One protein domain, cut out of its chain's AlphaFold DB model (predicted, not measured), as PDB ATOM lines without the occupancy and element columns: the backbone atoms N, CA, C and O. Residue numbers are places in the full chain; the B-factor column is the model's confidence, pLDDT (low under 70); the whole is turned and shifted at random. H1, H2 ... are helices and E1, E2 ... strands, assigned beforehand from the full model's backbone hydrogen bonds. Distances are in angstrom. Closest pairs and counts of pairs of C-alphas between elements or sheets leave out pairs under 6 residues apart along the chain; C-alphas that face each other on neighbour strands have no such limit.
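Overview. This is residues 3 to 82 of the 105 residues of an uncharacterized protein of Halieaceae bacterium (UniProt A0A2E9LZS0). A strongly twisted five-stranded sheet makes the body, and the long helix H1 leaves it as an arm; residues 64 to 69 of H1 and residues 71 to 82, of which 71 to 80 belong to H1, stick out. The printed part has 80 residues, class mixed, with five named strands and one named helix in the order E1 E2 E3 E4 E5 H1 along the chain; the antiparallel sheet's order is E4 E3 E2 E1 E5. The whole is loose, radius of gyration of the C-alphas 14.8 A, spanning 45 by 30 by 24 A.

Arrangement. Start at E1, residues 3 to 11, a hairpin with E2, residues 17 to 28; N 10 and O 18 are 2.9 A apart. E2 bends by 107 degrees at residue 22, and its residues 25 to 28 pair with E3, residues 31 to 35; find N 33 and O 26 at 2.9 A. E4, residues 41 to 45, ends the meander E1 E2 E3 E4, each strand the antiparallel neighbour of the one before; N 44 and O 32 are 2.9 A apart. E5, residues 49 to 53, is antiparallel to E1; N 9 and O 51 are 2.9 A apart. H1, residues 57 to 80, only grazes the sheet with residues 59 to 63; its closest C-alphas to E1 are Val 59 and Val 3, 7.4 A. In H1 every O i to N i+4 pair is within hydrogen-bond range.

Along the chain. Find C-alpha 3 at (190.649, 176.669, 151.172), where E1 begins; E2 spans 21.5 A. H1 runs 34.8 A to C-alpha 80 at (165.983, 187.492, 168.108).

Size, cuts and confidence. The farthest C-alphas, Glu 38 and Phe 82, are 47.0 A apart. The printed part has no cut, its links are tight, and pLDDT is under 70 at residues 78 to 82.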
ATOM      1  N   VAL A   3     189.283 176.118 151.062       90.88
ATOM      2  CA  VAL A   3     190.649 176.669 151.172       90.88
ATOM      3  C   VAL A   3     191.705 175.606 150.873       90.88
ATOM      4  O   VAL A   3     191.437 174.408 150.918       90.88
ATOM      5  N   LYS A   4     192.928 176.037 150.548       92.06
ATOM      6  CA  LYS A   4     194.083 175.141 150.420       92.06
ATOM      7  C   LYS A   4     194.879 175.167 151.721       92.06
ATOM      8  O   LYS A   4     195.366 176.230 152.091       92.06
ATOM      9  N   ALA A   5     194.996 174.029 152.396       90.50
ATOM     10  CA  ALA A   5     195.767 173.894 153.628       90.50
ATOM     11  C   ALA A   5     197.188 173.414 153.319       90.50
ATOM     12  O   ALA A   5     197.401 172.597 152.424       90.50
ATOM     13  N   SER A   6     198.167 173.919 154.067       93.00
ATOM     14  CA  SER A   6     199.561 173.480 153.943       93.00
ATOM     15  C   SER A   6     199.790 172.175 154.694       93.00
ATOM     16  O   SER A   6     200.345 171.244 154.115       93.00
ATOM     17  N   THR A   7     199.284 172.085 155.924       94.44
ATOM     18  CA  THR A   7     199.361 170.875 156.749       94.44
ATOM     19  C   THR A   7     198.051 170.681 157.500       94.44
ATOM     20  O   THR A   7     197.479 171.647 158.000       94.44
ATOM     21  N   ILE A   8     197.581 169.438 157.607       93.00
ATOM     22  CA  ILE A   8     196.474 169.063 158.494       93.00
ATOM     23  C   ILE A   8     196.904 167.857 159.310       93.00
ATOM     24  O   ILE A   8     197.224 166.812 158.743       93.00
ATOM     25  N   ASN A   9     196.883 168.000 160.631       93.94
ATOM     26  CA  ASN A   9     197.170 166.918 161.561       93.94
ATOM     27  C   ASN A   9     195.855 166.387 162.126       93.94
ATOM     28  O   ASN A   9     195.108 167.133 162.766       93.94
ATOM     29  N   ILE A  10     195.581 165.103 161.901       94.06
ATOM     30  CA  ILE A  10     194.378 164.432 162.398       94.06
ATOM     31  C   ILE A  10     194.730 163.195 163.221       94.06
ATOM     32  O   ILE A  10     195.812 162.621 163.082       94.06
ATOM     33  N   VAL A  11     193.769 162.729 164.011       91.25
ATOM     34  CA  VAL A  11     193.769 161.391 164.604       91.25
ATOM     35  C   VAL A  11     192.827 160.505 163.793       91.25
ATOM     36  O   VAL A  11     191.621 160.742 163.715       91.25
ATOM     37  N   SER A  12     193.380 159.479 163.158       82.00
ATOM     38  CA  SER A  12     192.624 158.500 162.379       82.00
ATOM     39  C   SER A  12     191.677 157.675 163.270       82.00
ATOM     40  O   SER A  12     191.850 157.627 164.489       82.00
ATOM     41  N   PRO A  13     190.662 156.992 162.702       77.38
ATOM     42  CA  PRO A  13     189.736 156.159 163.480       77.38
ATOM     43  C   PRO A  13     190.402 155.047 164.308       77.38
ATOM     44  O   PRO A  13     189.830 154.605 165.297       77.38
ATOM     45  N   ASP A  14     191.595 154.609 163.913       85.25
ATOM     46  CA  ASP A  14     192.425 153.627 164.620       85.25
ATOM     47  C   ASP A  14     193.285 154.241 165.745       85.25
ATOM     48  O   ASP A  14     194.071 153.538 166.379       85.25
ATOM     49  N   GLY A  15     193.145 155.545 166.004       83.31
ATOM     50  CA  GLY A  15     193.913 156.284 167.003       83.31
ATOM     51  C   GLY A  15     195.301 156.718 166.533       83.31
ATOM     52  O   GLY A  15     196.054 157.287 167.326       83.31
ATOM     53  N   THR A  16     195.667 156.474 165.271       88.81
ATOM     54  CA  THR A  16     196.987 156.854 164.753       88.81
ATOM     55  C   THR A  16     197.002 158.293 164.228       88.81
ATOM     56  O   THR A  16     196.063 158.716 163.546       88.81
ATOM     57  N   PRO A  17     198.061 159.079 164.499       91.69
ATOM     58  CA  PRO A  17     198.226 160.383 163.869       91.69
ATOM     59  C   PRO A  17     198.392 160.233 162.351       91.69
ATOM     60  O   PRO A  17     199.259 159.484 161.892       91.69
ATOM     61  N   LYS A  18     197.595 160.962 161.566       93.19
ATOM     62  CA  LYS A  18     197.732 161.063 160.103       93.19
ATOM     63  C   LYS A  18     197.912 162.527 159.718       93.19
ATOM     64  O   LYS A  18     197.225 163.405 160.234       93.19
ATOM     65  N   VAL A  19     198.849 162.771 158.806       94.44
ATOM     66  CA  VAL A  19     199.200 164.113 158.333       94.44
ATOM     67  C   VAL A  19     198.863 164.224 156.854       94.44
ATOM     68  O   VAL A  19     199.283 163.386 156.055       94.44
ATOM     69  N   PHE A  20     198.127 165.268 156.490       93.19
ATOM     70  CA  PHE A  20     197.896 165.660 155.104       93.19
ATOM     71  C   PHE A  20     198.721 166.899 154.790       93.19
ATOM     72  O   PHE A  20     198.819 167.799 155.621       93.19
ATOM     73  N   THR A  21     199.300 166.950 153.594       93.50
ATOM     74  CA  THR A  21     200.120 168.081 153.149       93.50
ATOM     75  C   THR A  21     199.629 168.588 151.802       93.50
ATOM     76  O   THR A  21     199.260 167.794 150.941       93.50
ATOM     77  N   ASP A  22     199.605 169.910 151.649       92.25
ATOM     78  CA  ASP A  22     199.217 170.623 150.426       92.25
ATOM     79  C   ASP A  22     197.847 170.217 149.840       92.25
ATOM     80  O   ASP A  22     197.665 170.122 148.625       92.25
ATOM     81  N   VAL A  23     196.859 169.983 150.710       91.56
ATOM     82  CA  VAL A  23     195.526 169.488 150.331       91.56
ATOM     83  C   VAL A  23     194.491 170.600 150.202       91.56
ATOM     84  O   VAL A  23     194.499 171.596 150.930       91.56
ATOM     85  N   GLN A  24     193.544 170.408 149.284       92.12
ATOM     86  CA  GLN A  24     192.360 171.254 149.199       92.12
ATOM     87  C   GLN A  24     191.283 170.730 150.143       92.12
ATOM     88  O   GLN A  24     190.959 169.539 150.128       92.12
ATOM     89  N   VAL A  25     190.722 171.636 150.938       92.94
ATOM     90  CA  VAL A  25     189.723 171.297 151.943       92.94
ATOM     91  C   VAL A  25     188.485 172.164 151.858       92.94
ATOM     92  O   VAL A  25     188.543 173.328 151.456       92.94
ATOM     93  N   LEU A  26     187.364 171.579 152.264       93.56
ATOM     94  CA  LEU A  26     186.117 172.280 152.520       93.56
ATOM     95  C   LEU A  26     185.813 172.178 154.017       93.56
ATOM     96  O   LEU A  26     185.551 171.090 154.523       93.56
ATOM     97  N   MET A  27     185.867 173.315 154.703       91.31
ATOM     98  CA  MET A  27     185.463 173.451 156.101       91.31
ATOM     99  C   MET A  27     183.942 173.590 156.174       91.31
ATOM    100  O   MET A  27     183.369 174.402 155.430       91.31
ATOM    101  N   SER A  28     183.320 172.804 157.046       90.06
ATOM    102  CA  SER A  28     181.893 172.835 157.370       90.06
ATOM    103  C   SER A  28     181.686 172.766 158.884       90.06
ATOM    104  O   SER A  28     182.611 172.481 159.638       90.06
ATOM    105  N   GLU A  29     180.451 172.969 159.328       86.62
ATOM    106  CA  GLU A  29     180.046 172.835 160.732       86.62
ATOM    107  C   GLU A  29     180.424 171.467 161.340       86.62
ATOM    108  O   GLU A  29     180.910 171.377 162.461       86.62
ATOM    109  N   TRP A  30     180.301 170.388 160.563       87.00
ATOM    110  CA  TRP A  30     180.520 169.010 161.025       87.00
ATOM    111  C   TRP A  30     181.993 168.583 161.052       87.00
ATOM    112  O   TRP A  30     182.347 167.582 161.683       87.00
ATOM    113  N   GLY A  31     182.854 169.290 160.321       92.50
ATOM    114  CA  GLY A  31     184.253 168.919 160.173       92.50
ATOM    115  C   GLY A  31     184.910 169.481 158.919       92.50
ATOM    116  O   GLY A  31     184.561 170.535 158.390       92.50
ATOM    117  N   ILE A  32     185.886 168.732 158.418       93.94
ATOM    118  CA  ILE A  32     186.644 169.075 157.220       93.94
ATOM    119  C   ILE A  32     186.504 167.949 156.209       93.94
ATOM    120  O   ILE A  32     186.824 166.795 156.499       93.94
ATOM    121  N   TYR A  33     186.099 168.301 154.993       94.44
ATOM    122  CA  TYR A  33     186.242 167.422 153.843       94.44
ATOM    123  C   TYR A  33     187.611 167.639 153.209       94.44
ATOM    124  O   TYR A  33     187.934 168.747 152.777       94.44
ATOM    125  N   ILE A  34     188.402 166.577 153.135       93.12
ATOM    126  CA  ILE A  34     189.713 166.548 152.492       93.12
ATOM    127  C   ILE A  34     189.565 165.837 151.152       93.12
ATOM    128  O   ILE A  34     189.083 164.705 151.091       93.12
ATOM    129  N   LYS A  35     189.986 166.495 150.071       90.31
ATOM    130  CA  LYS A  35     190.053 165.870 148.750       90.31
ATOM    131  C   LYS A  35     191.334 165.042 148.648       90.31
ATOM    132  O   LYS A  35     192.412 165.620 148.536       90.31
ATOM    133  N   GLU A  36     191.215 163.716 148.735       82.50
ATOM    134  CA  GLU A  36     192.362 162.798 148.633       82.50
ATOM    135  C   GLU A  36     192.751 162.562 147.161       82.50
ATOM    136  O   GLU A  36     193.934 162.621 146.828       82.50
ATOM    137  N   ASP A  37     191.777 162.382 146.261       82.62
ATOM    138  CA  ASP A  37     192.001 162.244 144.814       82.62
ATOM    139  C   ASP A  37     190.821 162.805 143.978       82.62
ATOM    140  O   ASP A  37     190.000 163.585 144.468       82.62
ATOM    141  N   GLU A  38     190.756 162.496 142.677       83.62
ATOM    142  CA  GLU A  38     189.675 162.971 141.794       83.62
ATOM    143  C   GLU A  38     188.296 162.382 142.130       83.62
ATOM    144  O   GLU A  38     187.284 163.007 141.811       83.62
ATOM    145  N   ASN A  39     188.254 161.227 142.792       89.12
ATOM    146  CA  ASN A  39     187.050 160.435 143.032       89.12
ATOM    147  C   ASN A  39     186.761 160.182 144.523       89.12
ATOM    148  O   ASN A  39     185.750 159.548 144.832       89.12
ATOM    149  N   SER A  40     187.607 160.653 145.444       86.69
ATOM    150  CA  SER A  40     187.451 160.427 146.882       86.69
ATOM    151  C   SER A  40     187.467 161.717 147.713       86.69
ATOM    152  O   SER A  40     188.247 162.650 147.497       86.69
ATOM    153  N   LEU A  41     186.564 161.756 148.697       90.06
ATOM    154  CA  LEU A  41     186.488 162.776 149.737       90.06
ATOM    155  C   LEU A  41     186.507 162.082 151.095       90.06
ATOM    156  O   LEU A  41     185.702 161.184 151.351       90.06
ATOM    157  N   LEU A  42     187.391 162.536 151.974       91.50
ATOM    158  CA  LEU A  42     187.459 162.091 153.356       91.50
ATOM    159  C   LEU A  42     186.831 163.149 154.259       91.50
ATOM    160  O   LEU A  42     187.313 164.276 154.308       91.50
ATOM    161  N   LEU A  43     185.789 162.780 155.003       93.12
ATOM    162  CA  LEU A  43     185.255 163.613 156.080       93.12
ATOM    163  C   LEU A  43     185.983 163.302 157.389       93.12
ATOM    164  O   LEU A  43     185.987 162.159 157.852       93.12
ATOM    165  N   VAL A  44     186.553 164.334 158.004       93.44
ATOM    166  CA  VAL A  44     187.158 164.279 159.337       93.44
ATOM    167  C   VAL A  44     186.371 165.196 160.263       93.44
ATOM    168  O   VAL A  44     186.274 166.391 159.999       93.44
ATOM    169  N   THR A  45     185.811 164.649 161.342       94.00
ATOM    170  CA  THR A  45     185.103 165.439 162.361       94.00
ATOM    171  C   THR A  45     186.075 166.311 163.150       94.00
ATOM    172  O   THR A  45     187.230 165.927 163.349       94.00
ATOM    173  N   TRP A  46     185.609 167.463 163.640       91.81
ATOM    174  CA  TRP A  46     186.447 168.415 164.382       91.81
ATOM    175  C   TRP A  46     187.156 167.805 165.593       91.81
ATOM    176  O   TRP A  46     188.319 168.107 165.828       91.81
ATOM    177  N   GLU A  47     186.515 166.861 166.289       91.88
ATOM    178  CA  GLU A  47     187.097 166.122 167.425       91.88
ATOM    179  C   GLU A  47     188.407 165.398 167.086       91.88
ATOM    180  O   GLU A  47     189.220 165.106 167.964       91.88
ATOM    181  N   LYS A  48     188.602 165.070 165.806       92.81
ATOM    182  CA  LYS A  48     189.779 164.359 165.304       92.81
ATOM    183  C   LYS A  48     190.804 165.289 164.674       92.81
ATOM    184  O   LYS A  48     191.890 164.821 164.334       92.81
ATOM    185  N   VAL A  49     190.490 166.569 164.493       93.31
ATOM    186  CA  VAL A  49     191.406 167.558 163.922       93.31
ATOM    187  C   VAL A  49     192.230 168.159 165.052       93.31
ATOM    188  O   VAL A  49     191.695 168.779 165.963       93.31
ATOM    189  N   HIS A  50     193.548 167.987 164.992       93.06
ATOM    190  CA  HIS A  50     194.450 168.548 165.993       93.06
ATOM    191  C   HIS A  50     194.920 169.952 165.614       93.06
ATOM    192  O   HIS A  50     194.898 170.866 166.434       93.06
ATOM    193  N   SER A  51     195.350 170.128 164.366       92.25
ATOM    194  CA  SER A  51     195.738 171.434 163.845       92.25
ATOM    195  C   SER A  51     195.573 171.503 162.335       92.25
ATOM    196  O   SER A  51     195.692 170.501 161.623       92.25
ATOM    197  N   ILE A  52     195.320 172.720 161.856       93.31
ATOM    198  CA  ILE A  52     195.367 173.080 160.444       93.31
ATOM    199  C   ILE A  52     196.352 174.230 160.313       93.31
ATOM    200  O   ILE A  52     196.280 175.212 161.051       93.31
ATOM    201  N   GLU A  53     197.272 174.104 159.370       93.88
ATOM    202  CA  GLU A  53     198.291 175.102 159.095       93.88
ATOM    203  C   GLU A  53     198.143 175.611 157.667       93.88
ATOM    204  O   GLU A  53     197.912 174.853 156.717       93.88
ATOM    205  N   TRP A  54     198.360 176.910 157.509       93.06
ATOM    206  CA  TRP A  54     198.402 177.579 156.220       93.06
ATOM    207  C   TRP A  54     199.686 178.394 156.125       93.06
ATOM    208  O   TRP A  54     200.090 179.061 157.073       93.06
ATOM    209  N   SER A  55     200.319 178.359 154.958       90.62
ATOM    210  CA  SER A  55     201.502 179.170 154.655       90.62
ATOM    211  C   SER A  55     201.157 180.611 154.267       90.62
ATOM    212  O   SER A  55     201.989 181.501 154.424       90.62
ATOM    213  N   ASP A  56     199.937 180.858 153.781       91.94
ATOM    214  CA  ASP A  56     199.469 182.191 153.399       91.94
ATOM    215  C   ASP A  56     198.663 182.844 154.531       91.94
ATOM    216  O   ASP A  56     197.557 182.414 154.873       91.94
ATOM    217  N   VAL A  57     199.202 183.939 155.074       92.38
ATOM    218  CA  VAL A  57     198.569 184.726 156.142       92.38
ATOM    219  C   VAL A  57     197.192 185.260 155.742       92.38
ATOM    220  O   VAL A  57     196.309 185.361 156.592       92.38
ATOM    221  N   LYS A  58     196.968 185.565 154.457       92.94
ATOM    222  CA  LYS A  58     195.670 186.064 153.981       92.94
ATOM    223  C   LYS A  58     194.595 184.991 154.079       92.94
ATOM    224  O   LYS A  58     193.443 185.302 154.370       92.94
ATOM    225  N   VAL A  59     194.973 183.733 153.852       90.44
ATOM    226  CA  VAL A  59     194.057 182.598 153.986       90.44
ATOM    227  C   VAL A  59     193.676 182.416 155.451       90.44
ATOM    228  O   VAL A  59     192.489 182.316 155.739       90.44
ATOM    229  N   ILE A  60     194.643 182.479 156.374       91.75
ATOM    230  CA  ILE A  60     194.364 182.408 157.821       91.75
ATOM    231  C   ILE A  60     193.426 183.536 158.249       91.75
ATOM    232  O   ILE A  60     192.443 183.282 158.935       91.75
ATOM    233  N   GLN A  61     193.696 184.772 157.822       92.81
ATOM    234  CA  GLN A  61     192.853 185.921 158.162       92.81
ATOM    235  C   GLN A  61     191.421 185.756 157.658       92.81
ATOM    236  O   GLN A  61     190.487 186.108 158.372       92.81
ATOM    237  N   ARG A  62     191.240 185.199 156.458       91.62
ATOM    238  CA  ARG A  62     189.910 184.916 155.921       91.62
ATOM    239  C   ARG A  62     189.191 183.833 156.723       91.62
ATOM    240  O   ARG A  62     188.043 184.036 157.088       91.62
ATOM    241  N   VAL A  63     189.860 182.712 157.002       90.00
ATOM    242  CA  VAL A  63     189.291 181.618 157.809       90.00
ATOM    243  C   VAL A  63     188.888 182.133 159.191       90.00
ATOM    244  O   VAL A  63     187.796 181.837 159.657       90.00
ATOM    245  N   TRP A  64     189.741 182.947 159.818       91.19
ATOM    246  CA  TRP A  64     189.456 183.571 161.107       91.19
ATOM    247  C   TRP A  64     188.253 184.511 161.048       91.19
ATOM    248  O   TRP A  64     187.381 184.439 161.906       91.19
ATOM    249  N   ALA A  65     188.204 185.392 160.045       91.00
ATOM    250  CA  ALA A  65     187.108 186.341 159.896       91.00
ATOM    251  C   ALA A  65     185.763 185.623 159.760       91.00
ATOM    252  O   ALA A  65     184.807 186.030 160.404       91.00
ATOM    253  N   GLU A  66     185.699 184.547 158.978       88.62
ATOM    254  CA  GLU A  66     184.441 183.819 158.804       88.62
ATOM    255  C   GLU A  66     184.077 182.979 160.026       88.62
ATOM    256  O   GLU A  66     182.927 183.010 160.424       88.62
ATOM    257  N   ALA A  67     185.042 182.369 160.723       87.06
ATOM    258  CA  ALA A  67     184.750 181.719 162.004       87.06
ATOM    259  C   ALA A  67     184.174 182.703 163.043       87.06
ATOM    260  O   ALA A  67     183.298 182.339 163.816       87.06
ATOM    261  N   VAL A  68     184.655 183.952 163.063       88.19
ATOM    262  CA  VAL A  68     184.096 184.995 163.935       88.19
ATOM    263  C   VAL A  68     182.691 185.395 163.485       88.19
ATOM    264  O   VAL A  68     181.824 185.561 164.335       88.19
ATOM    265  N   LEU A  69     182.457 185.553 162.179       89.00
ATOM    266  CA  LEU A  69     181.132 185.900 161.660       89.00
ATOM    267  C   LEU A  69     180.104 184.815 161.977       89.00
ATOM    268  O   LEU A  69     179.083 185.156 162.560       89.00
ATOM    269  N   ASP A  70     180.424 183.545 161.720       85.50
ATOM    270  CA  ASP A  70     179.553 182.408 162.039       85.50
ATOM    271  C   ASP A  70     179.160 182.436 163.533       85.50
ATOM    272  O   ASP A  70     177.988 182.360 163.880       85.50
ATOM    273  N   THR A  71     180.120 182.675 164.440       84.56
ATOM    274  CA  THR A  71     179.806 182.763 165.882       84.56
ATOM    275  C   THR A  71     178.963 183.976 166.273       84.56
ATOM    276  O   THR A  71     178.261 183.924 167.279       84.56
ATOM    277  N   LEU A  72     179.067 185.089 165.541       86.69
ATOM    278  CA  LEU A  72     178.247 186.271 165.798       86.69
ATOM    279  C   LEU A  72     176.830 186.079 165.263       86.69
ATOM    280  O   LEU A  72     175.892 186.520 165.917       86.69
ATOM    281  N   GLU A  73     176.676 185.427 164.110       85.94
ATOM    282  CA  GLU A  73     175.373 185.046 163.556       85.94
ATOM    283  C   GLU A  73     174.628 184.134 164.538       85.94
ATOM    284  O   GLU A  73     173.524 184.488 164.946       85.94
ATOM    285  N   ASP A  74     175.281 183.089 165.058       82.56
ATOM    286  CA  ASP A  74     174.698 182.204 166.082       82.56
ATOM    287  C   ASP A  74     174.254 182.964 167.352       82.56
ATOM    288  O   ASP A  74     173.250 182.626 167.981       82.56
ATOM    289  N   MET A  75     174.999 183.999 167.762       81.12
ATOM    290  CA  MET A  75     174.639 184.829 168.921       81.12
ATOM    291  C   MET A  75     173.467 185.769 168.637       81.12
ATOM    292  O   MET A  75     172.669 186.014 169.538       81.12
ATOM    293  N   MET A  76     173.375 186.319 167.427       79.19
ATOM    294  CA  MET A  76     172.277 187.212 167.045       79.19
ATOM    295  C   MET A  76     170.977 186.437 166.827       79.19
ATOM    296  O   MET A  76     169.935 186.890 167.289       79.19
ATOM    297  N   GLU A  77     171.035 185.250 166.213       72.38
ATOM    298  CA  GLU A  77     169.866 184.366 166.093       72.38
ATOM    299  C   GLU A  77     169.308 183.970 167.472       72.38
ATOM    300  O   GLU A  77     168.098 183.857 167.639       72.38
ATOM    301  N   PHE A  78     170.165 183.825 168.488       59.62
ATOM    302  CA  PHE A  78     169.730 183.582 169.866       59.62
ATOM    303  C   PHE A  78     169.022 184.790 170.513       59.62
ATOM    304  O   PHE A  78     168.143 184.596 171.353       59.62
ATOM    305  N   ASP A  79     169.400 186.019 170.152       61.62
ATOM    306  CA  ASP A  79     168.842 187.256 170.728       61.62
ATOM    307  C   ASP A  79     167.494 187.634 170.075       61.62
ATOM    308  O   ASP A  79     166.618 188.175 170.746       61.62
ATOM    309  N   GLU A  80     167.273 187.287 168.798       56.62
ATOM    310  CA  GLU A  80     165.983 187.492 168.108       56.62
ATOM    311  C   GLU A  80     164.835 186.629 168.682       56.62
ATOM    312  O   GLU A  80     163.674 187.026 168.602       56.62
ATOM    313  N   ASP A  81     165.132 185.497 169.332       55.22
ATOM    314  CA  ASP A  81     164.149 184.692 170.085       55.22
ATOM    315  C   ASP A  81     163.846 185.268 171.492       55.22
ATOM    316  O   ASP A  81     162.984 184.749 172.211       55.22
ATOM    317  N   PHE A  82     164.538 186.340 171.900       49.91
ATOM    318  CA  PHE A  82     164.340 187.071 173.157       49.91
ATOM    319  C   PHE A  82     163.662 188.434 172.927       49.91
ATOM    320  O   PHE A  82     163.847 189.362 173.717       49.91
TER     321      PHE A  82